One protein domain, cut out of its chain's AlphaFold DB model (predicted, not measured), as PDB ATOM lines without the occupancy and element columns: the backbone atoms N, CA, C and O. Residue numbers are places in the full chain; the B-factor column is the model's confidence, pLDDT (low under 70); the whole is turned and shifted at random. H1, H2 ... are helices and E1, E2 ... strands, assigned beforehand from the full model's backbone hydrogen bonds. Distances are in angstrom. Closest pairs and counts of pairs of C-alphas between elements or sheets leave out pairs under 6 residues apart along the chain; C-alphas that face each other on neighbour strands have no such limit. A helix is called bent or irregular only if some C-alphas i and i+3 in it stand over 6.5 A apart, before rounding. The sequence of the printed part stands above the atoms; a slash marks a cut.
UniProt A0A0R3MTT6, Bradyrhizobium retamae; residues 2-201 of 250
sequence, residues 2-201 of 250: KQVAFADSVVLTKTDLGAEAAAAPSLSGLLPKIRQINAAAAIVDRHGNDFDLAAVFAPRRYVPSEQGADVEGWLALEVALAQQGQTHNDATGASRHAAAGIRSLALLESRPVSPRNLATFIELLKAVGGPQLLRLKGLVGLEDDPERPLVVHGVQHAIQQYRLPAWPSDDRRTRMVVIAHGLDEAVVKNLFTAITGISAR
ATOM      1  N   LYS A   2      19.969  14.466  69.753       61.78
ATOM      2  CA  LYS A   2      18.764  15.057  69.126       61.78
ATOM      3  C   LYS A   2      17.465  14.732  69.881       61.78
ATOM      4  O   LYS A   2      16.696  15.636  70.150       61.78
ATOM      5  N   GLN A   3      17.273  13.487  70.318       74.38
ATOM      6  CA  GLN A   3      16.080  13.077  71.078       74.38
ATOM      7  C   GLN A   3      15.801  13.951  72.316       74.38
ATOM      8  O   GLN A   3      14.659  14.329  72.536       74.38
ATOM      9  N   VAL A   4      16.835  14.344  73.068       78.25
ATOM     10  CA  VAL A   4      16.690  15.216  74.250       78.25
ATOM     11  C   VAL A   4      16.231  16.622  73.848       78.25
ATOM     12  O   VAL A   4      15.402  17.211  74.530       78.25
ATOM     13  N   ALA A   5      16.705  17.137  72.711       67.25
ATOM     14  CA  ALA A   5      16.302  18.440  72.174       67.25
ATOM     15  C   ALA A   5      14.822  18.489  71.746       67.25
ATOM     16  O   ALA A   5      14.183  19.532  71.842       67.25
ATOM     17  N   PHE A   6      14.266  17.359  71.299       64.88
ATOM     18  CA  PHE A   6      12.854  17.244  70.912       64.88
ATOM     19  C   PHE A   6      11.926  16.869  72.075       64.88
ATOM     20  O   PHE A   6      10.712  16.983  71.942       64.88
ATOM     21  N   ALA A   7      12.467  16.416  73.206       71.31
ATOM     22  CA  ALA A   7      11.670  15.881  74.301       71.31
ATOM     23  C   ALA A   7      10.871  16.971  75.039       71.31
ATOM     24  O   ALA A   7      11.392  18.041  75.347       71.31
ATOM     25  N   ASP A   8       9.603  16.693  75.349       70.12
ATOM     26  CA  ASP A   8       8.806  17.466  76.320       70.12
ATOM     27  C   ASP A   8       9.051  17.022  77.767       70.12
ATOM     28  O   ASP A   8       8.862  17.791  78.714       70.12
ATOM     29  N   SER A   9       9.468  15.768  77.930       78.81
ATOM     30  CA  SER A   9       9.838  15.169  79.204       78.81
ATOM     31  C   SER A   9      11.019  14.222  79.004       78.81
ATOM     32  O   SER A   9      11.069  13.482  78.020       78.81
ATOM     33  N   VAL A  10      11.970  14.253  79.930       85.56
ATOM     34  CA  VAL A  10      13.118  13.350  80.003       85.56
ATOM     35  C   VAL A  10      12.983  12.540  81.284       85.56
ATOM     36  O   VAL A  10      13.107  13.084  82.380       85.56
ATOM     37  N   VAL A  11      12.744  11.237  81.143       89.25
ATOM     38  CA  VAL A  11      12.719  10.314  82.282       89.25
ATOM     39  C   VAL A  11      14.115   9.740  82.477       89.25
ATOM     40  O   VAL A  11      14.644   9.053  81.599       89.25
ATOM     41  N   LEU A  12      14.720  10.037  83.623       88.38
ATOM     42  CA  LEU A  12      15.981   9.444  84.041       88.38
ATOM     43  C   LEU A  12      15.703   8.045  84.582       88.38
ATOM     44  O   LEU A  12      14.763   7.824  85.341       88.38
ATOM     45  N   THR A  13      16.513   7.087  84.152       86.50
ATOM     46  CA  THR A  13      16.433   5.691  84.590       86.50
ATOM     47  C   THR A  13      17.809   5.259  85.066       86.50
ATOM     48  O   THR A  13      18.805   5.862  84.657       86.50
ATOM     49  N   LYS A  14      17.864   4.200  85.880       84.56
ATOM     50  CA  LYS A  14      19.115   3.637  86.410       84.56
ATOM     51  C   LYS A  14      19.888   4.598  87.322       84.56
ATOM     52  O   LYS A  14      21.117   4.570  87.362       84.56
ATOM     53  N   THR A  15      19.184   5.510  87.982       81.31
ATOM     54  CA  THR A  15      19.777   6.487  88.909       81.31
ATOM     55  C   THR A  15      20.155   5.840  90.246       81.31
ATOM     56  O   THR A  15      21.086   6.297  90.903       81.31
ATOM     57  N   ASP A  16      19.525   4.710  90.572       78.56
ATOM     58  CA  ASP A  16      19.857   3.786  91.659       78.56
ATOM     59  C   ASP A  16      21.269   3.188  91.532       78.56
ATOM     60  O   ASP A  16      21.990   3.083  92.523       78.56
ATOM     61  N   LEU A  17      21.721   2.891  90.309       73.00
ATOM     62  CA  LEU A  17      23.060   2.333  90.060       73.00
ATOM     63  C   LEU A  17      24.204   3.329  90.333       73.00
ATOM     64  O   LEU A  17      25.370   2.935  90.399       73.00
ATOM     65  N   GLY A  18      23.897   4.623  90.457       62.03
ATOM     66  CA  GLY A  18      24.884   5.680  90.684       62.03
ATOM     67  C   GLY A  18      25.307   5.858  92.143       62.03
ATOM     68  O   GLY A  18      26.336   6.483  92.389       62.03
ATOM     69  N   ALA A  19      24.535   5.328  93.098       55.81
ATOM     70  CA  ALA A  19      24.820   5.462  94.528       55.81
ATOM     71  C   ALA A  19      25.863   4.446  95.032       55.81
ATOM     72  O   ALA A  19      26.622   4.758  95.946       55.81
ATOM     73  N   GLU A  20      25.940   3.259  94.420       51.44
ATOM     74  CA  GLU A  20      26.848   2.177  94.842       51.44
ATOM     75  C   GLU A  20      28.170   2.126  94.058       51.44
ATOM     76  O   GLU A  20      29.166   1.593  94.549       51.44
ATOM     77  N   ALA A  21      28.228   2.693  92.851       50.69
ATOM     78  CA  ALA A  21      29.412   2.622  92.002       50.69
ATOM     79  C   ALA A  21      30.199   3.941  92.020       50.69
ATOM     80  O   ALA A  21      29.828   4.907  91.356       50.69
ATOM     81  N   ALA A  22      31.362   3.946  92.682       50.22
ATOM     82  CA  ALA A  22      32.312   5.070  92.734       50.22
ATOM     83  C   ALA A  22      32.787   5.598  91.353       50.22
ATOM     84  O   ALA A  22      33.453   6.627  91.279       50.22
ATOM     85  N   ALA A  23      32.446   4.905  90.259       50.72
ATOM     86  CA  ALA A  23      32.785   5.243  88.877       50.72
ATOM     87  C   ALA A  23      31.567   5.586  87.988       50.72
ATOM     88  O   ALA A  23      31.736   5.817  86.788       50.72
ATOM     89  N   ALA A  24      30.341   5.613  88.524       52.28
ATOM     90  CA  ALA A  24      29.174   6.009  87.741       52.28
ATOM     91  C   ALA A  24      29.216   7.521  87.434       52.28
ATOM     92  O   ALA A  24      29.560   8.318  88.312       52.28
ATOM     93  N   PRO A  25      28.866   7.959  86.206       54.25
ATOM     94  CA  PRO A  25      28.758   9.378  85.902       54.25
ATOM     95  C   PRO A  25      27.718   9.994  86.837       54.25
ATOM     96  O   PRO A  25      26.532   9.684  86.745       54.25
ATOM     97  N   SER A  26      28.186  10.840  87.757       63.03
ATOM     98  CA  SER A  26      27.331  11.420  88.788       63.03
ATOM     99  C   SER A  26      26.134  12.110  88.138       63.03
ATOM    100  O   SER A  26      26.291  12.904  87.204       63.03
ATOM    101  N   LEU A  27      24.934  11.815  88.643       69.12
ATOM    102  CA  LEU A  27      23.674  12.422  88.209       69.12
ATOM    103  C   LEU A  27      23.766  13.961  88.194       69.12
ATOM    104  O   LEU A  27      23.248  14.622  87.290       69.12
ATOM    105  N   SER A  28      24.540  14.504  89.140       69.44
ATOM    106  CA  SER A  28      24.895  15.920  89.264       69.44
ATOM    107  C   SER A  28      25.560  16.506  88.011       69.44
ATOM    108  O   SER A  28      25.338  17.667  87.688       69.44
ATOM    109  N   GLY A  29      26.324  15.713  87.254       77.50
ATOM    110  CA  GLY A  29      26.970  16.130  86.010       77.50
ATOM    111  C   GLY A  29      26.113  15.928  84.757       77.50
ATOM    112  O   GLY A  29      26.430  16.496  83.710       77.50
ATOM    113  N   LEU A  30      25.042  15.130  84.823       82.62
ATOM    114  CA  LEU A  30      24.142  14.874  83.692       82.62
ATOM    115  C   LEU A  30      23.033  15.931  83.592       82.62
ATOM    116  O   LEU A  30      22.739  16.403  82.492       82.62
ATOM    117  N   LEU A  31      22.454  16.330  84.727       83.19
ATOM    118  CA  LEU A  31      21.370  17.317  84.774       83.19
ATOM    119  C   LEU A  31      21.741  18.657  84.110       83.19
ATOM    120  O   LEU A  31      20.971  19.108  83.254       83.19
ATOM    121  N   PRO A  32      22.919  19.263  84.378       82.62
ATOM    122  CA  PRO A  32      23.328  20.495  83.707       82.62
ATOM    123  C   PRO A  32      23.431  20.335  82.188       82.62
ATOM    124  O   PRO A  32      23.058  21.238  81.445       82.62
ATOM    125  N   LYS A  33      23.871  19.167  81.703       82.00
ATOM    126  CA  LYS A  33      23.997  18.888  80.263       82.00
ATOM    127  C   LYS A  33      22.637  18.779  79.586       82.00
ATOM    128  O   LYS A  33      22.456  19.305  78.492       82.00
ATOM    129  N   ILE A  34      21.676  18.112  80.228       83.38
ATOM    130  CA  ILE A  34      20.303  18.019  79.715       83.38
ATOM    131  C   ILE A  34      19.684  19.414  79.658       83.38
ATOM    132  O   ILE A  34      19.155  19.787  78.615       83.38
ATOM    133  N   ARG A  35      19.819  20.204  80.730       81.44
ATOM    134  CA  ARG A  35      19.307  21.581  80.784       81.44
ATOM    135  C   ARG A  35      19.960  22.490  79.749       81.44
ATOM    136  O   ARG A  35      19.271  23.294  79.138       81.44
ATOM    137  N   GLN A  36      21.251  22.317  79.489       77.62
ATOM    138  CA  GLN A  36      21.938  23.051  78.431       77.62
ATOM    139  C   GLN A  36      21.390  22.720  77.030       77.62
ATOM    140  O   GLN A  36      21.308  23.598  76.174       77.62
ATOM    141  N   ILE A  37      21.018  21.460  76.779       77.75
ATOM    142  CA  ILE A  37      20.464  21.032  75.485       77.75
ATOM    143  C   ILE A  37      19.005  21.465  75.345       77.75
ATOM    144  O   ILE A  37      18.621  21.985  74.299       77.75
ATOM    145  N   ASN A  38      18.196  21.213  76.372       75.31
ATOM    146  CA  ASN A  38      16.767  21.481  76.391       75.31
ATOM    147  C   ASN A  38      16.339  21.897  77.799       75.31
ATOM    148  O   ASN A  38      15.940  21.078  78.630       75.31
ATOM    149  N   ALA A  39      16.414  23.197  78.056       72.88
ATOM    150  CA  ALA A  39      15.993  23.764  79.327       72.88
ATOM    151  C   ALA A  39      14.470  23.666  79.543       72.88
ATOM    152  O   ALA A  39      14.038  23.637  80.693       72.88
ATOM    153  N   ALA A  40      13.681  23.528  78.470       67.12
ATOM    154  CA  ALA A  40      12.221  23.456  78.512       67.12
ATOM    155  C   ALA A  40      11.661  22.048  78.795       67.12
ATOM    156  O   ALA A  40      10.457  21.901  79.006       67.12
ATOM    157  N   ALA A  41      12.488  20.998  78.788       76.56
ATOM    158  CA  ALA A  41      12.022  19.657  79.127       76.56
ATOM    159  C   ALA A  41      11.747  19.530  80.632       76.56
ATOM    160  O   ALA A  41      12.564  19.928  81.471       76.56
ATOM    161  N   ALA A  42      10.624  18.901  80.982       78.75
ATOM    162  CA  ALA A  42      10.447  18.367  82.329       78.75
ATOM    163  C   ALA A  42      11.451  17.223  82.535       78.75
ATOM    164  O   ALA A  42      11.636  16.407  81.636       78.75
ATOM    165  N   ILE A  43      12.116  17.163  83.685       83.56
ATOM    166  CA  ILE A  43      13.046  16.075  84.005       83.56
ATOM    167  C   ILE A  43      12.488  15.362  85.225       83.56
ATOM    168  O   ILE A  43      12.260  16.007  86.244       83.56
ATOM    169  N   VAL A  44      12.256  14.057  85.107       85.94
ATOM    170  CA  VAL A  44      11.703  13.227  86.183       85.94
ATOM    171  C   VAL A  44      12.617  12.027  86.386       85.94
ATOM    172  O   VAL A  44      13.089  11.444  85.412       85.94
ATOM    173  N   ASP A  45      12.879  11.656  87.634       86.81
ATOM    174  CA  ASP A  45      13.646  10.458  87.965       86.81
ATOM    175  C   ASP A  45      12.706   9.282  88.237       86.81
ATOM    176  O   ASP A  45      11.840   9.385  89.100       86.81
ATOM    177  N   ARG A  46      12.886   8.158  87.528       85.75
ATOM    178  CA  ARG A  46      12.110   6.933  87.761       85.75
ATOM    179  C   ARG A  46      12.288   6.359  89.169       85.75
ATOM    180  O   ARG A  46      11.368   5.713  89.662       85.75
ATOM    181  N   HIS A  47      13.451   6.540  89.787       84.44
ATOM    182  CA  HIS A  47      13.729   5.999  91.121       84.44
ATOM    183  C   HIS A  47      13.476   7.028  92.233       84.44
ATOM    184  O   HIS A  47      13.725   6.735  93.398       84.44
ATOM    185  N   GLY A  48      12.984   8.225  91.890       80.25
ATOM    186  CA  GLY A  48      12.549   9.210  92.874       80.25
ATOM    187  C   GLY A  48      11.254   8.783  93.568       80.25
ATOM    188  O   GLY A  48      10.406   8.128  92.961       80.25
ATOM    189  N   ASN A  49      11.080   9.195  94.826       74.38
ATOM    190  CA  ASN A  49       9.904   8.836  95.631       74.38
ATOM    191  C   ASN A  49       8.570   9.310  95.025       74.38
ATOM    192  O   ASN A  49       7.546   8.678  95.261       74.38
ATOM    193  N   ASP A  50       8.595  10.370  94.214       76.69
ATOM    194  CA  ASP A  50       7.407  10.988  93.611       76.69
ATOM    195  C   ASP A  50       7.190  10.573  92.140       76.69
ATOM    196  O   ASP A  50       6.506  11.265  91.381       76.69
ATOM    197  N   PHE A  51       7.802   9.471  91.683       81.75
ATOM    198  CA  PHE A  51       7.646   9.026  90.298       81.75
ATOM    199  C   PHE A  51       6.270   8.404  90.041       81.75
ATOM    200  O   PHE A  51       5.995   7.270  90.433       81.75
ATOM    201  N   ASP A  52       5.448   9.104  89.264       83.19
ATOM    202  CA  ASP A  52       4.223   8.557  88.690       83.19
ATOM    203  C   ASP A  52       4.396   8.260  87.190       83.19
ATOM    204  O   ASP A  52       4.554   9.159  86.358       83.19
ATOM    205  N   LEU A  53       4.331   6.974  86.826       82.31
ATOM    206  CA  LEU A  53       4.383   6.532  85.430       82.31
ATOM    207  C   LEU A  53       3.177   7.038  84.634       82.31
ATOM    208  O   LEU A  53       3.318   7.370  83.455       82.31
ATOM    209  N   ALA A  54       1.999   7.087  85.260       81.75
ATOM    210  CA  ALA A  54       0.796   7.564  84.606       81.75
ATOM    211  C   ALA A  54       0.946   9.044  84.255       81.75
ATOM    212  O   ALA A  54       0.623   9.399  83.132       81.75
ATOM    213  N   ALA A  55       1.539   9.879  85.112       76.25
ATOM    214  CA  ALA A  55       1.839  11.281  84.807       76.25
ATOM    215  C   ALA A  55       2.796  11.487  83.612       76.25
ATOM    216  O   ALA A  55       2.734  12.524  82.948       76.25
ATOM    217  N   VAL A  56       3.662  10.513  83.294       76.12
ATOM    218  CA  VAL A  56       4.552  10.577  82.115       76.12
ATOM    219  C   VAL A  56       3.770  10.420  80.807       76.12
ATOM    220  O   VAL A  56       4.079  11.096  79.824       76.12
ATOM    221  N   PHE A  57       2.777   9.527  80.794       71.81
ATOM    222  CA  PHE A  57       1.940   9.222  79.624       71.81
ATOM    223  C   PHE A  57       0.576   9.891  79.654       71.81
ATOM    224  O   PHE A  57      -0.157   9.813  78.663       71.81
ATOM    225  N   ALA A  58       0.231  10.525  80.777       65.06
ATOM    226  CA  ALA A  58      -0.942  11.351  80.909       65.06
ATOM    227  C   ALA A  58      -0.893  12.251  79.692       65.06
ATOM    228  O   ALA A  58       0.152  12.879  79.460       65.06
ATOM    229  N   PRO A  59      -1.949  12.258  78.858       50.06
ATOM    230  CA  PRO A  59      -1.979  13.210  77.788       50.06
ATOM    231  C   PRO A  59      -1.748  14.533  78.495       50.06
ATOM    232  O   PRO A  59      -2.596  14.986  79.267       50.06
ATOM    233  N   ARG A  60      -0.598  15.157  78.222       52.09
ATOM    234  CA  ARG A  60      -0.474  16.604  78.263       52.09
ATOM    235  C   ARG A  60      -1.387  17.058  77.143       52.09
ATOM    236  O   ARG A  60      -0.958  17.415  76.051       52.09
ATOM    237  N   ARG A  61      -2.681  16.846  77.395       37.62
ATOM    238  CA  ARG A  61      -3.809  17.239  76.606       37.62
ATOM    239  C   ARG A  61      -3.583  18.713  76.655       37.62
ATOM    240  O   ARG A  61      -3.643  19.332  77.714       37.62
ATOM    241  N   TYR A  62      -3.106  19.211  75.541       39.75
ATOM    242  CA  TYR A  62      -2.967  20.614  75.414       39.75
ATOM    243  C   TYR A  62      -4.379  21.146  75.374       39.75
ATOM    244  O   TYR A  62      -5.039  21.128  74.340       39.75
ATOM    245  N   VAL A  63      -4.882  21.449  76.558       33.53
ATOM    246  CA  VAL A  63      -6.087  22.206  76.749       33.53
ATOM    247  C   VAL A  63      -5.577  23.641  76.726       33.53
ATOM    248  O   VAL A  63      -4.797  24.008  77.605       33.53
ATOM    249  N   PRO A  64      -5.957  24.465  75.737       37.97
ATOM    250  CA  PRO A  64      -5.696  25.906  75.735       37.97
ATOM    251  C   PRO A  64      -6.314  26.664  76.924       37.97
ATOM    252  O   PRO A  64      -6.500  27.874  76.846       37.97
ATOM    253  N   SER A  65      -6.688  25.984  78.004       40.69
ATOM    254  CA  SER A  65      -7.387  26.561  79.133       40.69
ATOM    255  C   SER A  65      -6.957  25.882  80.440       40.69
ATOM    256  O   SER A  65      -7.050  24.668  80.596       40.69
ATOM    257  N   GLU A  66      -6.532  26.739  81.371       35.16
ATOM    258  CA  GLU A  66      -6.658  26.635  82.834       35.16
ATOM    259  C   GLU A  66      -5.493  26.153  83.705       35.16
ATOM    260  O   GLU A  66      -5.510  26.477  84.888       35.16
ATOM    261  N   GLN A  67      -4.436  25.510  83.207       37.81
ATOM    262  CA  GLN A  67      -3.313  25.149  84.090       37.81
ATOM    263  C   GLN A  67      -1.964  25.586  83.527       37.81
ATOM    264  O   GLN A  67      -1.449  25.015  82.568       37.81
ATOM    265  N   GLY A  68      -1.379  26.597  84.175       39.78
ATOM    266  CA  GLY A  68      -0.074  27.208  83.906       39.78
ATOM    267  C   GLY A  68       1.147  26.290  84.067       39.78
ATOM    268  O   GLY A  68       2.227  26.775  84.376       39.78
ATOM    269  N   ALA A  69       1.014  24.988  83.815       41.78
ATOM    270  CA  ALA A  69       2.092  24.005  83.911       41.78
ATOM    271  C   ALA A  69       3.225  24.245  82.893       41.78
ATOM    272  O   ALA A  69       4.368  23.881  83.151       41.78
ATOM    273  N   ASP A  70       2.941  24.886  81.751       54.38
ATOM    274  CA  ASP A  70       4.001  25.329  80.836       54.38
ATOM    275  C   ASP A  70       4.654  26.626  81.365       54.38
ATOM    276  O   ASP A  70       5.850  26.798  81.228       54.38
ATOM    277  N   VAL A  71       3.951  27.505  82.090       46.34
ATOM    278  CA  VAL A  71       4.518  28.785  82.577       46.34
ATOM    279  C   VAL A  71       5.709  28.594  83.514       46.34
ATOM    280  O   VAL A  71       6.704  29.303  83.367       46.34
ATOM    281  N   GLU A  72       5.658  27.625  84.429       49.00
ATOM    282  CA  GLU A  72       6.782  27.326  85.328       49.00
ATOM    283  C   GLU A  72       8.026  26.861  84.568       49.00
ATOM    284  O   GLU A  72       9.136  27.302  84.866       49.00
ATOM    285  N   GLY A  73       7.852  26.042  83.525       54.28
ATOM    286  CA  GLY A  73       8.951  25.634  82.646       54.28
ATOM    287  C   GLY A  73       9.603  26.817  81.922       54.28
ATOM    288  O   GLY A  73      10.787  26.768  81.592       54.28
ATOM    289  N   TRP A  74       8.854  27.900  81.708       52.97
ATOM    290  CA  TRP A  74       9.310  29.081  80.972       52.97
ATOM    291  C   TRP A  74       9.923  30.131  81.893       52.97
ATOM    292  O   TRP A  74      10.908  30.756  81.511       52.97
ATOM    293  N   LEU A  75       9.412  30.275  83.118       51.28
ATOM    294  CA  LEU A  75      10.078  31.033  84.182       51.28
ATOM    295  C   LEU A  75      11.409  30.370  84.559       51.28
ATOM    296  O   LEU A  75      12.431  31.043  84.670       51.28
ATOM    297  N   ALA A  76      11.435  29.036  84.655       54.72
ATOM    298  CA  ALA A  76      12.667  28.279  84.856       54.72
ATOM    299  C   ALA A  76      13.659  28.472  83.698       54.72
ATOM    300  O   ALA A  76      14.867  28.522  83.923       54.72
ATOM    301  N   LEU A  77      13.167  28.620  82.466       55.47
ATOM    302  CA  LEU A  77      13.996  28.915  81.302       55.47
ATOM    303  C   LEU A  77      14.582  30.333  81.336       55.47
ATOM    304  O   LEU A  77      15.761  30.496  81.026       55.47
ATOM    305  N   GLU A  78      13.790  31.342  81.705       54.44
ATOM    306  CA  GLU A  78      14.276  32.716  81.879       54.44
ATOM    307  C   GLU A  78      15.375  32.766  82.942       54.44
ATOM    308  O   GLU A  78      16.452  33.298  82.682       54.44
ATOM    309  N   VAL A  79      15.145  32.136  84.098       56.44
ATOM    310  CA  VAL A  79      16.138  32.040  85.178       56.44
ATOM    311  C   VAL A  79      17.387  31.293  84.711       56.44
ATOM    312  O   VAL A  79      18.498  31.786  84.906       56.44
ATOM    313  N   ALA A  80      17.234  30.147  84.041       55.38
ATOM    314  CA  ALA A  80      18.365  29.366  83.548       55.38
ATOM    315  C   ALA A  80      19.210  30.152  82.534       55.38
ATOM    316  O   ALA A  80      20.436  30.104  82.591       55.38
ATOM    317  N   LEU A  81      18.584  30.907  81.629       54.06
ATOM    318  CA  LEU A  81      19.298  31.671  80.604       54.06
ATOM    319  C   LEU A  81      19.855  33.000  81.121       54.06
ATOM    320  O   LEU A  81      20.941  33.396  80.696       54.06
ATOM    321  N   ALA A  82      19.189  33.648  82.080       52.19
ATOM    322  CA  ALA A  82      19.745  34.787  82.809       52.19
ATOM    323  C   ALA A  82      21.013  34.385  83.583       52.19
ATOM    324  O   ALA A  82      21.996  35.123  83.586       52.19
ATOM    325  N   GLN A  83      21.028  33.182  84.167       49.44
ATOM    326  CA  GLN A  83      22.206  32.616  84.828       49.44
ATOM    327  C   GLN A  83      23.333  32.273  83.837       49.44
ATOM    328  O   GLN A  83      24.496  32.504  84.156       49.44
ATOM    329  N   GLN A  84      23.021  31.798  82.622       49.53
ATOM    330  CA  GLN A  84      24.044  31.554  81.585       49.53
ATOM    331  C   GLN A  84      24.657  32.851  81.025       49.53
ATOM    332  O   GLN A  84      25.833  32.866  80.660       49.53
ATOM    333  N   GLY A  85      23.888  33.946  80.982       43.44
ATOM    334  CA  GLY A  85      24.357  35.254  80.513       43.44
ATOM    335  C   GLY A  85      25.336  35.962  81.458       43.44
ATOM    336  O   GLY A  85      26.121  36.784  80.998       43.44
ATOM    337  N   GLN A  86      25.341  35.635  82.758       40.75
ATOM    338  CA  GLN A  86      26.249  36.261  83.734       40.75
ATOM    339  C   GLN A  86      27.628  35.590  83.841       40.75
ATOM    340  O   GLN A  86      28.547  36.166  84.413       40.75
ATOM    341  N   THR A  87      27.818  34.404  83.257       39.19
ATOM    342  CA  THR A  87      29.081  33.644  83.347       39.19
ATOM    343  C   THR A  87      30.032  33.828  82.152       39.19
ATOM    344  O   THR A  87      30.991  33.071  82.010       39.19
ATOM    345  N   HIS A  88      29.795  34.804  81.269       38.41
ATOM    346  CA  HIS A  88      30.573  34.990  80.030       38.41
ATOM    347  C   HIS A  88      31.272  36.353  79.918       38.41
ATOM    348  O   HIS A  88      31.223  36.986  78.869       38.41
ATOM    349  N   ASN A  89      31.978  36.762  80.976       33.91
ATOM    350  CA  ASN A  89      32.998  37.817  80.877       33.91
ATOM    351  C   ASN A  89      34.442  37.333  81.064       33.91
ATOM    352  O   ASN A  89      35.349  38.143  80.918       33.91
ATOM    353  N   ASP A  90      34.675  36.033  81.274       32.66
ATOM    354  CA  ASP A  90      36.033  35.494  81.362       32.66
ATOM    355  C   ASP A  90      36.347  34.504  80.237       32.66
ATOM    356  O   ASP A  90      35.549  33.658  79.829       32.66
ATOM    357  N   ALA A  91      37.549  34.694  79.709       38.72
ATOM    358  CA  ALA A  91      38.113  34.093  78.522       38.72
ATOM    359  C   ALA A  91      38.098  32.551  78.497       38.72
ATOM    360  O   ALA A  91      38.192  31.861  79.509       38.72
ATOM    361  N   THR A  92      38.119  32.012  77.272       38.09
ATOM    362  CA  THR A  92      38.567  30.643  76.943       38.09
ATOM    363  C   THR A  92      37.828  29.502  77.645       38.09
ATOM    364  O   THR A  92      38.389  28.730  78.416       38.09
ATOM    365  N   GLY A  93      36.563  29.312  77.288       33.56
ATOM    366  CA  GLY A  93      35.806  28.146  77.723       33.56
ATOM    367  C   GLY A  93      34.722  27.796  76.730       33.56
ATOM    368  O   GLY A  93      33.546  27.951  77.034       33.56
ATOM    369  N   ALA A  94      35.105  27.322  75.538       40.84
ATOM    370  CA  ALA A  94      34.184  26.620  74.655       40.84
ATOM    371  C   ALA A  94      33.477  25.546  75.485       40.84
ATOM    372  O   ALA A  94      34.075  24.535  75.865       40.84
ATOM    373  N   SER A  95      32.218  25.817  75.833       39.06
ATOM    374  CA  SER A  95      31.389  24.889  76.578       39.06
ATOM    375  C   SER A  95      31.460  23.551  75.858       39.06
ATOM    376  O   SER A  95      31.105  23.454  74.680       39.06
ATOM    377  N   ARG A  96      31.982  22.522  76.532       42.09
ATOM    378  CA  ARG A  96      32.352  21.228  75.932       42.09
ATOM    379  C   ARG A  96      31.149  20.439  75.370       42.09
ATOM    380  O   ARG A  96      31.308  19.317  74.903       42.09
ATOM    381  N   HIS A  97      29.953  21.036  75.352       43.06
ATOM    382  CA  HIS A  97      28.724  20.537  74.725       43.06
ATOM    383  C   HIS A  97      28.285  21.305  73.466       43.06
ATOM    384  O   HIS A  97      27.322  20.905  72.817       43.06
ATOM    385  N   ALA A  98      29.085  22.275  73.008       48.28
ATOM    386  CA  ALA A  98      29.129  22.681  71.600       48.28
ATOM    387  C   ALA A  98      29.476  21.505  70.652       48.28
ATOM    388  O   ALA A  98      29.233  21.589  69.453       48.28
ATOM    389  N   ALA A  99      29.982  20.384  71.186       46.78
ATOM    390  CA  ALA A  99      30.424  19.204  70.441       46.78
ATOM    391  C   ALA A  99      29.345  18.526  69.568       46.78
ATOM    392  O   ALA A  99      29.693  17.784  68.656       46.78
ATOM    393  N   ALA A 100      28.050  18.768  69.811       55.97
ATOM    394  CA  ALA A 100      26.962  18.232  68.983       55.97
ATOM    395  C   ALA A 100      26.206  19.308  68.185       55.97
ATOM    396  O   ALA A 100      25.178  18.995  67.589       55.97
ATOM    397  N   GLY A 101      26.653  20.569  68.212       73.56
ATOM    398  CA  GLY A 101      26.070  21.690  67.464       73.56
ATOM    399  C   GLY A 101      24.667  22.148  67.889       73.56
ATOM    400  O   GLY A 101      24.192  23.136  67.350       73.56
ATOM    401  N   ILE A 102      23.984  21.482  68.828       80.31
ATOM    402  CA  ILE A 102      22.616  21.841  69.254       80.31
ATOM    403  C   ILE A 102      22.650  22.894  70.366       80.31
ATOM    404  O   ILE A 102      23.338  22.696  71.366       80.31
ATOM    405  N   ARG A 103      21.879  23.979  70.220       76.94
ATOM    406  CA  ARG A 103      21.744  25.063  71.205       76.94
ATOM    407  C   ARG A 103      20.283  25.418  71.457       76.94
ATOM    408  O   ARG A 103      19.474  25.360  70.534       76.94
ATOM    409  N   SER A 104      19.986  25.812  72.696       78.56
ATOM    410  CA  SER A 104      18.723  26.432  73.109       78.56
ATOM    411  C   SER A 104      18.918  27.942  73.252       78.56
ATOM    412  O   SER A 104      19.837  28.376  73.938       78.56
ATOM    413  N   LEU A 105      18.050  28.730  72.625       82.62
ATOM    414  CA  LEU A 105      18.100  30.190  72.586       82.62
ATOM    415  C   LEU A 105      16.787  30.741  73.144       82.62
ATOM    416  O   LEU A 105      15.734  30.378  72.619       82.62
ATOM    417  N   ALA A 106      16.824  31.627  74.147       82.75
ATOM    418  CA  ALA A 106      15.638  32.420  74.483       82.75
ATOM    419  C   ALA A 106      15.636  33.778  73.808       82.75
ATOM    420  O   ALA A 106      16.662  34.451  73.674       82.75
ATOM    421  N   LEU A 107      14.423  34.169  73.453       85.81
ATOM    422  CA  LEU A 107      14.061  35.438  72.868       85.81
ATOM    423  C   LEU A 107      13.013  36.066  73.780       85.81
ATOM    424  O   LEU A 107      12.011  35.430  74.107       85.81
ATOM    425  N   LEU A 108      13.268  37.298  74.205       85.69
ATOM    426  CA  LEU A 108      12.394  38.059  75.089       85.69
ATOM    427  C   LEU A 108      12.110  39.408  74.440       85.69
ATOM    428  O   LEU A 108      13.025  40.062  73.944       85.69
ATOM    429  N   GLU A 109      10.853  39.831  74.454       88.75
ATOM    430  CA  GLU A 109      10.450  41.169  74.029       88.75
ATOM    431  C   GLU A 109       9.370  41.682  74.980       88.75
ATOM    432  O   GLU A 109       8.359  41.021  75.220       88.75
ATOM    433  N   SER A 110       9.612  42.860  75.552       87.94
ATOM    434  CA  SER A 110       8.688  43.451  76.525       87.94
ATOM    435  C   SER A 110       7.543  44.197  75.854       87.94
ATOM    436  O   SER A 110       6.498  44.404  76.465       87.94
ATOM    437  N   ARG A 111       7.723  44.609  74.598       89.50
ATOM    438  CA  ARG A 111       6.685  45.275  73.817       89.50
ATOM    439  C   ARG A 111       5.760  44.252  73.152       89.50
ATOM    440  O   ARG A 111       6.215  43.179  72.752       89.50
ATOM    441  N   PRO A 112       4.475  44.586  72.963       91.06
ATOM    442  CA  PRO A 112       3.611  43.799  72.100       91.06
ATOM    443  C   PRO A 112       4.195  43.714  70.684       91.06
ATOM    444  O   PRO A 112       4.712  44.695  70.147       91.06
ATOM    445  N   VAL A 113       4.129  42.528  70.087       93.44
ATOM    446  CA  VAL A 113       4.646  42.244  68.748       93.44
ATOM    447  C   VAL A 113       3.509  42.376  67.740       93.44
ATOM    448  O   VAL A 113       2.416  41.852  67.937       93.44
ATOM    449  N   SER A 114       3.750  43.046  66.615       94.31
ATOM    450  CA  SER A 114       2.771  43.065  65.523       94.31
ATOM    451  C   SER A 114       2.546  41.648  64.971       94.31
ATOM    452  O   SER A 114       3.537  40.966  64.678       94.31
ATOM    453  N   PRO A 115       1.298  41.210  64.706       94.12
ATOM    454  CA  PRO A 115       1.035  39.913  64.071       94.12
ATOM    455  C   PRO A 115       1.820  39.708  62.766       94.12
ATOM    456  O   PRO A 115       2.339  38.623  62.502       94.12
ATOM    457  N   ARG A 116       1.996  40.780  61.978       93.75
ATOM    458  CA  ARG A 116       2.778  40.760  60.731       93.75
ATOM    459  C   ARG A 116       4.267  40.518  60.977       93.75
ATOM    460  O   ARG A 116       4.894  39.754  60.244       93.75
ATOM    461  N   ASN A 117       4.831  41.179  61.985       93.81
ATOM    462  CA  ASN A 117       6.239  41.025  62.341       93.81
ATOM    463  C   ASN A 117       6.492  39.621  62.891       93.81
ATOM    464  O   ASN A 117       7.447  38.979  62.469       93.81
ATOM    465  N   LEU A 118       5.603  39.093  63.740       94.31
ATOM    466  CA  LEU A 118       5.710  37.710  64.206       94.31
ATOM    467  C   LEU A 118       5.692  36.715  63.036       94.31
ATOM    468  O   LEU A 118       6.557  35.845  62.967       94.31
ATOM    469  N   ALA A 119       4.740  36.853  62.107       93.00
ATOM    470  CA  ALA A 119       4.662  35.985  60.932       93.00
ATOM    471  C   ALA A 119       5.948  36.055  60.089       93.00
ATOM    472  O   ALA A 119       6.497  35.028  59.702       93.00
ATOM    473  N   THR A 120       6.478  37.264  59.882       93.75
ATOM    474  CA  THR A 120       7.728  37.489  59.138       93.75
ATOM    475  C   THR A 120       8.932  36.867  59.849       93.75
ATOM    476  O   THR A 120       9.764  36.227  59.211       93.75
ATOM    477  N   PHE A 121       9.015  37.014  61.174       93.00
ATOM    478  CA  PHE A 121      10.055  36.392  61.985       93.00
ATOM    479  C   PHE A 121      10.018  34.870  61.865       93.00
ATOM    480  O   PHE A 121      11.056  34.256  61.645       93.00
ATOM    481  N   ILE A 122       8.833  34.265  61.967       91.69
ATOM    482  CA  ILE A 122       8.669  32.815  61.860       91.69
ATOM    483  C   ILE A 122       9.097  32.311  60.478       91.69
ATOM    484  O   ILE A 122       9.849  31.342  60.401       91.69
ATOM    485  N   GLU A 123       8.676  32.970  59.400       90.75
ATOM    486  CA  GLU A 123       9.062  32.572  58.042       90.75
ATOM    487  C   GLU A 123      10.575  32.687  57.815       90.75
ATOM    488  O   GLU A 123      11.200  31.756  57.305       90.75
ATOM    489  N   LEU A 124      11.203  33.774  58.271       90.19
ATOM    490  CA  LEU A 124      12.654  33.935  58.166       90.19
ATOM    491  C   LEU A 124      13.408  32.946  59.056       90.19
ATOM    492  O   LEU A 124      14.419  32.392  58.632       90.19
ATOM    493  N   LEU A 125      12.899  32.655  60.254       88.44
ATOM    494  CA  LEU A 125      13.471  31.638  61.130       88.44
ATOM    495  C   LEU A 125      13.419  30.251  60.477       88.44
ATOM    496  O   LEU A 125      14.385  29.499  60.581       88.44
ATOM    497  N   LYS A 126      12.334  29.913  59.772       87.00
ATOM    498  CA  LYS A 126      12.230  28.668  58.996       87.00
ATOM    499  C   LYS A 126      13.179  28.658  57.802       87.00
ATOM    500  O   LYS A 126      13.780  27.625  57.537       87.00
ATOM    501  N   ALA A 127      13.334  29.779  57.099       86.75
ATOM    502  CA  ALA A 127      14.236  29.875  55.953       86.75
ATOM    503  C   ALA A 127      15.711  29.738  56.366       86.75
ATOM    504  O   ALA A 127      16.469  29.014  55.727       86.75
ATOM    505  N   VAL A 128      16.105  30.399  57.459       82.62
ATOM    506  CA  VAL A 128      17.471  30.354  58.001       82.62
ATOM    507  C   VAL A 128      17.737  29.027  58.719       82.62
ATOM    508  O   VAL A 128      18.811  28.450  58.583       82.62
ATOM    509  N   GLY A 129      16.761  28.538  59.485       78.94
ATOM    510  CA  GLY A 129      16.888  27.340  60.309       78.94
ATOM    511  C   GLY A 129      16.651  26.032  59.561       78.94
ATOM    512  O   GLY A 129      17.270  25.032  59.904       78.94
ATOM    513  N   GLY A 130      15.778  25.997  58.554       78.56
ATOM    514  CA  GLY A 130      15.439  24.808  57.766       78.56
ATOM    515  C   GLY A 130      15.352  23.513  58.602       78.56
ATOM    516  O   GLY A 130      14.699  23.501  59.648       78.56
ATOM    517  N   PRO A 131      16.053  22.428  58.212       79.25
ATOM    518  CA  PRO A 131      16.082  21.172  58.971       79.25
ATOM    519  C   PRO A 131      16.902  21.246  60.272       79.25
ATOM    520  O   PRO A 131      16.896  20.300  61.064       79.25
ATOM    521  N   GLN A 132      17.646  22.335  60.484       84.38
ATOM    522  CA  GLN A 132      18.416  22.585  61.700       84.38
ATOM    523  C   GLN A 132      17.555  23.158  62.824       84.38
ATOM    524  O   GLN A 132      17.936  23.017  63.986       84.38
ATOM    525  N   LEU A 133      16.400  23.759  62.517       85.81
ATOM    526  CA  LEU A 133      15.411  24.136  63.519       85.81
ATOM    527  C   LEU A 133      14.778  22.860  64.080       85.81
ATOM    528  O   LEU A 133      14.063  22.143  63.388       85.81
ATOM    529  N   LEU A 134      15.054  22.549  65.341       84.56
ATOM    530  CA  LEU A 134      14.533  21.348  65.988       84.56
ATOM    531  C   LEU A 134      13.217  21.666  66.687       84.56
ATOM    532  O   LEU A 134      12.229  20.949  66.524       84.56
ATOM    533  N   ARG A 135      13.190  22.769  67.435       83.38
ATOM    534  CA  ARG A 135      12.038  23.147  68.241       83.38
ATOM    535  C   ARG A 135      11.863  24.654  68.303       83.38
ATOM    536  O   ARG A 135      12.838  25.389  68.425       83.38
ATOM    537  N   LEU A 136      10.613  25.086  68.287       85.69
ATOM    538  CA  LEU A 136      10.198  26.436  68.619       85.69
ATOM    539  C   LEU A 136       9.059  26.357  69.634       85.69
ATOM    540  O   LEU A 136       8.094  25.634  69.419       85.69
ATOM    541  N   LYS A 137       9.134  27.109  70.723       83.81
ATOM    542  CA  LYS A 137       7.985  27.368  71.599       83.81
ATOM    543  C   LYS A 137       7.916  28.866  71.856       83.81
ATOM    544  O   LYS A 137       8.953  29.473  72.075       83.81
ATOM    545  N   GLY A 138       6.742  29.478  71.791       85.88
ATOM    546  CA  GLY A 138       6.548  30.900  72.089       85.88
ATOM    547  C   GLY A 138       5.230  31.196  72.799       85.88
ATOM    548  O   GLY A 138       4.230  30.571  72.475       85.88
ATOM    549  N   LEU A 139       5.236  32.127  73.748       87.12
ATOM    550  CA  LEU A 139       4.059  32.829  74.247       87.12
ATOM    551  C   LEU A 139       4.271  34.292  73.872       87.12
ATOM    552  O   LEU A 139       5.223  34.922  74.332       87.12
ATOM    553  N   VAL A 140       3.438  34.801  72.978       92.31
ATOM    554  CA  VAL A 140       3.644  36.078  72.302       92.31
ATOM    555  C   VAL A 140       2.513  37.024  72.663       92.31
ATOM    556  O   VAL A 140       1.344  36.736  72.405       92.31
ATOM    557  N   GLY A 141       2.871  38.170  73.238       93.56
ATOM    558  CA  GLY A 141       1.954  39.290  73.399       93.56
ATOM    559  C   GLY A 141       1.830  40.021  72.072       93.56
ATOM    560  O   GLY A 141       2.836  40.497  71.546       93.56
ATOM    561  N   LEU A 142       0.622  40.086  71.514       94.75
ATOM    562  CA  LEU A 142       0.379  40.705  70.215       94.75
ATOM    563  C   LEU A 142      -0.281  42.081  70.345       94.75
ATOM    564  O   LEU A 142      -1.047  42.328  71.272       94.75
ATOM    565  N   GLU A 143       0.020  42.974  69.399       94.25
ATOM    566  CA  GLU A 143      -0.549  44.332  69.345       94.25
ATOM    567  C   GLU A 143      -2.064  44.353  69.058       94.25
ATOM    568  O   GLU A 143      -2.735  45.316  69.417       94.25
ATOM    569  N   ASP A 144      -2.600  43.328  68.390       94.12
ATOM    570  CA  ASP A 144      -3.998  43.279  67.936       94.12
ATOM    571  C   ASP A 144      -4.998  42.934  69.050       94.12
ATOM    572  O   ASP A 144      -6.120  43.433  69.044       94.12
ATOM    573  N   ASP A 145      -4.593  42.102  70.007       94.94
ATOM    574  CA  ASP A 145      -5.369  41.760  71.201       94.94
ATOM    575  C   ASP A 145      -4.386  41.443  72.351       94.94
ATOM    576  O   ASP A 145      -3.933  40.298  72.493       94.94
ATOM    577  N   PRO A 146      -3.996  42.478  73.131       93.25
ATOM    578  CA  PRO A 146      -2.980  42.373  74.178       93.25
ATOM    579  C   PRO A 146      -3.382  41.536  75.395       93.25
ATOM    580  O   PRO A 146      -2.503  41.154  76.164       93.25
ATOM    581  N   GLU A 147      -4.670  41.244  75.597       94.00
ATOM    582  CA  GLU A 147      -5.147  40.459  76.750       94.00
ATOM    583  C   GLU A 147      -5.072  38.948  76.503       94.00
ATOM    584  O   GLU A 147      -5.105  38.148  77.441       94.00
ATOM    585  N   ARG A 148      -4.951  38.543  75.236       92.56
ATOM    586  CA  ARG A 148      -5.045  37.148  74.815       92.56
ATOM    587  C   ARG A 148      -3.781  36.724  74.088       92.56
ATOM    588  O   ARG A 148      -3.717  36.858  72.869       92.56
ATOM    589  N   PRO A 149      -2.762  36.198  74.779       92.38
ATOM    590  CA  PRO A 149      -1.495  35.895  74.134       92.38
ATOM    591  C   PRO A 149      -1.634  34.777  73.097       92.38
ATOM    592  O   PRO A 149      -2.464  33.868  73.216       92.38
ATOM    593  N   LEU A 150      -0.783  34.835  72.076       92.25
ATOM    594  CA  LEU A 150      -0.660  33.783  71.078       92.25
ATOM    595  C   LEU A 150       0.406  32.794  71.518       92.25
ATOM    596  O   LEU A 150       1.541  33.175  71.798       92.25
ATOM    597  N   VAL A 151       0.076  31.512  71.506       88.38
ATOM    598  CA  VAL A 151       1.077  30.472  71.690       88.38
ATOM    599  C   VAL A 151       1.513  29.933  70.339       88.38
ATOM    600  O   VAL A 151       0.700  29.686  69.449       88.38
ATOM    601  N   VAL A 152       2.821  29.754  70.201       87.12
ATOM    602  CA  VAL A 152       3.502  29.251  69.013       87.12
ATOM    603  C   VAL A 152       4.212  27.960  69.393       87.12
ATOM    604  O   VAL A 152       4.980  27.935  70.350       87.12
ATOM    605  N   HIS A 153       4.007  26.891  68.634       82.06
ATOM    606  CA  HIS A 153       4.747  25.644  68.808       82.06
ATOM    607  C   HIS A 153       5.203  25.133  67.449       82.06
ATOM    608  O   HIS A 153       4.391  24.876  66.570       82.06
ATOM    609  N   GLY A 154       6.512  24.999  67.278       77.12
ATOM    610  CA  GLY A 154       7.147  24.460  66.093       77.12
ATOM    611  C   GLY A 154       7.966  23.214  66.384       77.12
ATOM    612  O   GLY A 154       8.754  23.190  67.331       77.12
ATOM    613  N   VAL A 155       7.824  22.207  65.531       73.19
ATOM    614  CA  VAL A 155       8.735  21.064  65.445       73.19
ATOM    615  C   VAL A 155       9.183  20.964  63.995       73.19
ATOM    616  O   VAL A 155       8.377  20.693  63.103       73.19
ATOM    617  N   GLN A 156      10.470  21.214  63.755       72.06
ATOM    618  CA  GLN A 156      11.023  21.344  62.404       72.06
ATOM    619  C   GLN A 156      10.193  22.302  61.527       72.06
ATOM    620  O   GLN A 156      10.129  23.499  61.793       72.06
ATOM    621  N   HIS A 157       9.536  21.780  60.490       70.38
ATOM    622  CA  HIS A 157       8.824  22.566  59.482       70.38
ATOM    623  C   HIS A 157       7.369  22.883  59.866       70.38
ATOM    624  O   HIS A 157       6.759  23.786  59.284       70.38
ATOM    625  N   ALA A 158       6.808  22.156  60.838       78.06
ATOM    626  CA  ALA A 158       5.426  22.308  61.269       78.06
ATOM    627  C   ALA A 158       5.356  23.292  62.435       78.06
ATOM    628  O   ALA A 158       5.906  23.017  63.499       78.06
ATOM    629  N   ILE A 159       4.680  24.426  62.232       81.81
ATOM    630  CA  ILE A 159       4.436  25.432  63.269       81.81
ATOM    631  C   ILE A 159       2.934  25.609  63.422       81.81
ATOM    632  O   ILE A 159       2.230  25.881  62.454       81.81
ATOM    633  N   GLN A 160       2.464  25.444  64.650       81.12
ATOM    634  CA  GLN A 160       1.087  25.635  65.062       81.12
ATOM    635  C   GLN A 160       0.984  26.891  65.917       81.12
ATOM    636  O   GLN A 160       1.886  27.216  66.696       81.12
ATOM    637  N   GLN A 161      -0.130  27.591  65.754       87.69
ATOM    638  CA  GLN A 161      -0.448  28.808  66.476       87.69
ATOM    639  C   GLN A 161      -1.885  28.730  66.957       87.69
ATOM    640  O   GLN A 161      -2.767  28.306  66.211       87.69
ATOM    641  N   TYR A 162      -2.128  29.149  68.187       86.69
ATOM    642  CA  TYR A 162      -3.480  29.284  68.709       86.69
ATOM    643  C   TYR A 162      -3.463  30.317  69.835       86.69
ATOM    644  O   TYR A 162      -2.439  30.562  70.478       86.69
ATOM    645  N   ARG A 163      -4.598  30.984  70.021       89.38
ATOM    646  CA  ARG A 163      -4.726  32.107  70.946       89.38
ATOM    647  C   ARG A 163      -5.339  31.632  72.256       89.38
ATOM    648  O   ARG A 163      -6.352  30.933  72.238       89.38
ATOM    649  N   LEU A 164      -4.739  32.027  73.374       85.62
ATOM    650  CA  LEU A 164      -5.272  31.735  74.701       85.62
ATOM    651  C   LEU A 164      -6.464  32.651  75.037       85.62
ATOM    652  O   LEU A 164      -6.603  33.735  74.463       85.62
ATOM    653  N   PRO A 165      -7.355  32.232  75.951       85.00
ATOM    654  CA  PRO A 165      -8.441  33.084  76.433       85.00
ATOM    655  C   PRO A 165      -7.949  34.214  77.350       85.00
ATOM    656  O   PRO A 165      -8.612  35.242  77.421       85.00
ATOM    657  N   ALA A 166      -6.807  34.035  78.022       86.56
ATOM    658  CA  ALA A 166      -6.173  35.025  78.891       86.56
ATOM    659  C   ALA A 166      -4.681  34.701  79.088       86.56
ATOM    660  O   ALA A 166      -4.222  33.602  78.758       86.56
ATOM    661  N   TRP A 167      -3.927  35.649  79.648       85.56
ATOM    662  CA  TRP A 167      -2.562  35.399  80.110       85.56
ATOM    663  C   TRP A 167      -2.533  34.409  81.279       85.56
ATOM    664  O   TRP A 167      -3.386  34.474  82.160       85.56
ATOM    665  N   PRO A 168      -1.535  33.514  81.326       77.44
ATOM    666  CA  PRO A 168      -1.430  32.529  82.395       77.44
ATOM    667  C   PRO A 168      -0.651  33.042  83.625       77.44
ATOM    668  O   PRO A 168      -0.510  32.312  84.600       77.44
ATOM    669  N   SER A 169      -0.109  34.263  83.573       79.00
ATOM    670  CA  SER A 169       0.558  34.957  84.683       79.00
ATOM    671  C   SER A 169       0.530  36.475  84.468       79.00
ATOM    672  O   SER A 169       0.204  36.942  83.376       79.00
ATOM    673  N   ASP A 170       0.926  37.242  85.489       80.81
ATOM    674  CA  ASP A 170       1.042  38.707  85.405       80.81
ATOM    675  C   ASP A 170       2.159  39.175  84.454       80.81
ATOM    676  O   ASP A 170       2.157  40.317  83.992       80.81
ATOM    677  N   ASP A 171       3.111  38.296  84.123       80.94
ATOM    678  CA  ASP A 171       4.161  38.595  83.153       80.94
ATOM    679  C   ASP A 171       3.644  38.471  81.714       80.94
ATOM    680  O   ASP A 171       3.540  37.374  81.146       80.94
ATOM    681  N   ARG A 172       3.385  39.639  81.118       87.50
ATOM    682  CA  ARG A 172       2.856  39.813  79.760       87.50
ATOM    683  C   ARG A 172       3.927  39.985  78.678       87.50
ATOM    684  O   ARG A 172       3.618  40.396  77.559       87.50
ATOM    685  N   ARG A 173       5.200  39.712  78.982       87.25
ATOM    686  CA  ARG A 173       6.275  39.790  77.982       87.25
ATOM    687  C   ARG A 173       6.169  38.643  76.979       87.25
ATOM    688  O   ARG A 173       5.858  37.502  77.336       87.25
ATOM    689  N   THR A 174       6.504  38.936  75.724       89.50
ATOM    690  CA  THR A 174       6.743  37.903  74.717       89.50
ATOM    691  C   THR A 174       7.984  37.118  75.105       89.50
ATOM    692  O   THR A 174       9.047  37.691  75.342       89.50
ATOM    693  N   ARG A 175       7.851  35.796  75.120       86.88
ATOM    694  CA  ARG A 175       8.922  34.854  75.432       86.88
ATOM    695  C   ARG A 175       8.902  33.727  74.421       86.88
ATOM    696  O   ARG A 175       7.837  33.206  74.108       86.88
ATOM    697  N   MET A 176      10.055  33.376  73.865       86.31
ATOM    698  CA  MET A 176      10.189  32.285  72.900       86.31
ATOM    699  C   MET A 176      11.495  31.520  73.110       86.31
ATOM    700  O   MET A 176      12.484  32.076  73.575       86.31
ATOM    701  N   VAL A 177      11.490  30.247  72.732       84.25
ATOM    702  CA  VAL A 177      12.598  29.299  72.835       84.25
ATOM    703  C   VAL A 177      12.822  28.688  71.473       84.25
ATOM    704  O   VAL A 177      11.908  28.082  70.913       84.25
ATOM    705  N   VAL A 178      14.036  28.806  70.964       85.38
ATOM    706  CA  VAL A 178      14.460  28.179  69.718       85.38
ATOM    707  C   VAL A 178      15.529  27.155  70.051       85.38
ATOM    708  O   VAL A 178      16.550  27.497  70.639       85.38
ATOM    709  N   ILE A 179      15.310  25.900  69.671       83.75
ATOM    710  CA  ILE A 179      16.319  24.848  69.769       83.75
ATOM    711  C   ILE A 179      16.754  24.498  68.356       83.75
ATOM    712  O   ILE A 179      15.935  24.039  67.555       83.75
ATOM    713  N   ALA A 180      18.027  24.717  68.037       85.69
ATOM    714  CA  ALA A 180      18.547  24.530  66.688       85.69
ATOM    715  C   ALA A 180      19.952  23.915  66.677       85.69
ATOM    716  O   ALA A 180      20.692  24.017  67.652       85.69
ATOM    717  N   HIS A 181      20.315  23.255  65.577       86.50
ATOM    718  CA  HIS A 181      21.618  22.621  65.375       86.50
ATOM    719  C   HIS A 181      22.493  23.417  64.403       86.50
ATOM    720  O   HIS A 181      22.245  23.342  63.217       86.50
ATOM    721  N   GLY A 182      23.542  24.096  64.866       80.12
ATOM    722  CA  GLY A 182      24.472  24.838  64.001       80.12
ATOM    723  C   GLY A 182      24.034  26.270  63.686       80.12
ATOM    724  O   GLY A 182      24.715  26.958  62.934       80.12
ATOM    725  N   LEU A 183      22.939  26.733  64.295       81.50
ATOM    726  CA  LEU A 183      22.467  28.108  64.176       81.50
ATOM    727  C   LEU A 183      23.199  29.021  65.167       81.50
ATOM    728  O   LEU A 183      23.295  28.708  66.357       81.50
ATOM    729  N   ASP A 184      23.693  30.151  64.667       81.75
ATOM    730  CA  ASP A 184      24.331  31.176  65.487       81.75
ATOM    731  C   ASP A 184      23.279  31.922  66.326       81.75
ATOM    732  O   ASP A 184      22.283  32.440  65.814       81.75
ATOM    733  N   GLU A 185      23.512  31.974  67.635       81.00
ATOM    734  CA  GLU A 185      22.656  32.655  68.600       81.00
ATOM    735  C   GLU A 185      22.472  34.142  68.289       81.00
ATOM    736  O   GLU A 185      21.349  34.650  68.348       81.00
ATOM    737  N   ALA A 186      23.558  34.835  67.942       82.56
ATOM    738  CA  ALA A 186      23.533  36.257  67.645       82.56
ATOM    739  C   ALA A 186      22.691  36.525  66.395       82.56
ATOM    740  O   ALA A 186      21.911  37.473  66.379       82.56
ATOM    741  N   VAL A 187      22.773  35.660  65.380       84.75
ATOM    742  CA  VAL A 187      21.954  35.781  64.164       84.75
ATOM    743  C   VAL A 187      20.466  35.686  64.498       84.75
ATOM    744  O   VAL A 187      19.693  36.548  64.082       84.75
ATOM    745  N   VAL A 188      20.054  34.690  65.289       86.88
ATOM    746  CA  VAL A 188      18.639  34.509  65.664       86.88
ATOM    747  C   VAL A 188      18.142  35.654  66.546       86.88
ATOM    748  O   VAL A 188      17.049  36.175  66.314       86.88
ATOM    749  N   LYS A 189      18.936  36.082  67.536       85.56
ATOM    750  CA  LYS A 189      18.586  37.200  68.425       85.56
ATOM    751  C   LYS A 189      18.492  38.527  67.674       85.56
ATOM    752  O   LYS A 189      17.547  39.281  67.901       85.56
ATOM    753  N   ASN A 190      19.420  38.792  66.757       86.25
ATOM    754  CA  ASN A 190      19.406  39.995  65.928       86.25
ATOM    755  C   ASN A 190      18.225  39.986  64.960       86.25
ATOM    756  O   ASN A 190      17.550  41.001  64.832       86.25
ATOM    757  N   LEU A 191      17.928  38.841  64.334       88.44
ATOM    758  CA  LEU A 191      16.751  38.673  63.484       88.44
ATOM    759  C   LEU A 191      15.461  38.953  64.263       88.44
ATOM    760  O   LEU A 191      14.619  39.723  63.804       88.44
ATOM    761  N   PHE A 192      15.323  38.352  65.448       89.75
ATOM    762  CA  PHE A 192      14.176  38.569  66.322       89.75
ATOM    763  C   PHE A 192      14.043  40.048  66.680       89.75
ATOM    764  O   PHE A 192      13.033  40.654  66.346       89.75
ATOM    765  N   THR A 193      15.091  40.646  67.248       87.12
ATOM    766  CA  THR A 193      15.103  42.051  67.685       87.12
ATOM    767  C   THR A 193      14.841  43.015  66.533       87.12
ATOM    768  O   THR A 193      14.104  43.984  66.698       87.12
ATOM    769  N   ALA A 194      15.411  42.764  65.354       86.81
ATOM    770  CA  ALA A 194      15.179  43.594  64.180       86.81
ATOM    771  C   ALA A 194      13.712  43.538  63.749       86.81
ATOM    772  O   ALA A 194      13.122  44.570  63.465       86.81
ATOM    773  N   ILE A 195      13.090  42.360  63.734       87.06
ATOM    774  CA  ILE A 195      11.719  42.213  63.238       87.06
ATOM    775  C   ILE A 195      10.690  42.645  64.282       87.06
ATOM    776  O   ILE A 195       9.757  43.380  63.958       87.06
ATOM    777  N   THR A 196      10.835  42.217  65.535       82.19
ATOM    778  CA  THR A 196       9.906  42.578  66.615       82.19
ATOM    779  C   THR A 196      10.123  44.008  67.092       82.19
ATOM    780  O   THR A 196       9.169  44.673  67.491       82.19
ATOM    781  N   GLY A 197      11.348  44.523  66.972       69.19
ATOM    782  CA  GLY A 197      11.692  45.866  67.404       69.19
ATOM    783  C   GLY A 197      11.208  46.988  66.499       69.19
ATOM    784  O   GLY A 197      11.045  48.110  66.989       69.19
ATOM    785  N   ILE A 198      10.877  46.684  65.241       61.38
ATOM    786  CA  ILE A 198      10.184  47.590  64.317       61.38
ATOM    787  C   ILE A 198       8.675  47.562  64.636       61.38
ATOM    788  O   ILE A 198       7.848  47.132  63.835       61.38
ATOM    789  N   SER A 199       8.289  47.988  65.837       53.47
ATOM    790  CA  SER A 199       6.883  48.292  66.145       53.47
ATOM    791  C   SER A 199       6.495  49.647  65.522       53.47
ATOM    792  O   SER A 199       7.357  50.474  65.204       53.47
ATOM    793  N   ALA A 200       5.194  49.876  65.322       51.31
ATOM    794  CA  ALA A 200       4.562  50.962  64.559       51.31
ATOM    795  C   ALA A 200       5.033  52.408  64.866       51.31
ATOM    796  O   ALA A 200       4.732  53.326  64.098       51.31
ATOM    797  N   ARG A 201       5.828  52.633  65.919       46.12
ATOM    798  CA  ARG A 201       6.471  53.925  66.213       46.12
ATOM    799  C   ARG A 201       7.454  54.387  65.136       46.12
ATOM    800  O   ARG A 201       7.471  55.579  64.838       46.12
TER     801      ARG A 201
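What this domain is: This is residues 2 to 201 of the 250 residues of a protein of Bradyrhizobium retamae (UniProt A0A0R3MTT6). A five-strand antiparallel sheet, crossed by H5 on one face and covered on the other by H6 and H7 side by side, makes the main lobe. A smaller lobe, holding the short parallel pair E1 and E2 with H2, H3 and H4, lengthens it, while residues 85 to 94 stick out as a loop. The 200 printed residues run H1 E1 H2 H3 E2 H4 H5 E3 H6 E4 E5 E6 E7 H7, seven named helices and seven named strands, class mixed; the large sheet's order is E3 E7 E4 E5 E6. The whole is compact, with a radius of gyration of the C-alphas of 18.2 A and spans of 62 by 44 by 30 A.

How they stand to each other: H1, residues 2 to 6, only just touches H3, residues 27 to 37, with 3 pairs of C-alphas within 8 A; the closest are Ala 5 and Ile 37, 5.9 A. E1, residues 9 to 12, and E2, residues 42 to 45, are parallel neighbours, with N 10 and O 42 at 2.8 A; with H2, residues 17 to 20, and H3 between them in sequence they form a strand-helix-strand unit with a right-handed crossover. H4, residues 53 to 57, comes closest to E1 with the C-alphas of Val 56 and Ser 9, 7.6 A. The large sheet holds E3, residues 102 to 109, E7, 174 to 181, E4, 133 to 140, E5, 150 to 155, and E6, 158 to 163. Within hydrogen-bond range are N 103 and O 180, 2.8 A, for E3 and E7; N 137 and O 177, 2.9 A, for E4 and E7; N 138 and O 152, 2.7 A, for the hairpin E4 and E5; and N 153 and O 160, 2.9 A, for the hairpin E5 and E6. E4, E5 and E6 form a meander, each strand the antiparallel neighbour of the one before, and with E7 beside E4 a Greek key. H5, residues 69 to 85, runs across the strands at 78 degrees to E3 on the local plane, on the same face as H1. On the opposite face, H6, residues 115 to 132, touches H7, residues 185 to 197, with its residues 117 to 125 alone; they run opposite ways at a shallow tilt of 16 degrees, and the C-alphas of Asn 117 and Ile 195 are closest, 5.7 A. Every O i to N i+4 pair is within hydrogen-bond range in H1, H4 and H7, against 5 of 7 in H3, 12 of 13 in H5 and 12 of 14 in H6; H2 is too short for one.

Where its parts are: H1 begins at C-alpha 2 (18.764, 15.057, 69.126). H5 is 25.2 A long, H6 24.7 A, and E3 and E7 23.3 A each. H6 is irregular, with C-alphas 128 and 131 9.3 A apart. H7 ends at C-alpha 197 (11.692, 45.866, 67.404).

The domain as a whole: The C-alphas of Glu 20 and Arg 201 are farthest apart, 62.6 A. The printed part has no cut; the links H4 to H5 and H5 to E3 are long. Mean pLDDT of the printed part is 73.4, and residues 58 to 100 are among those under 70.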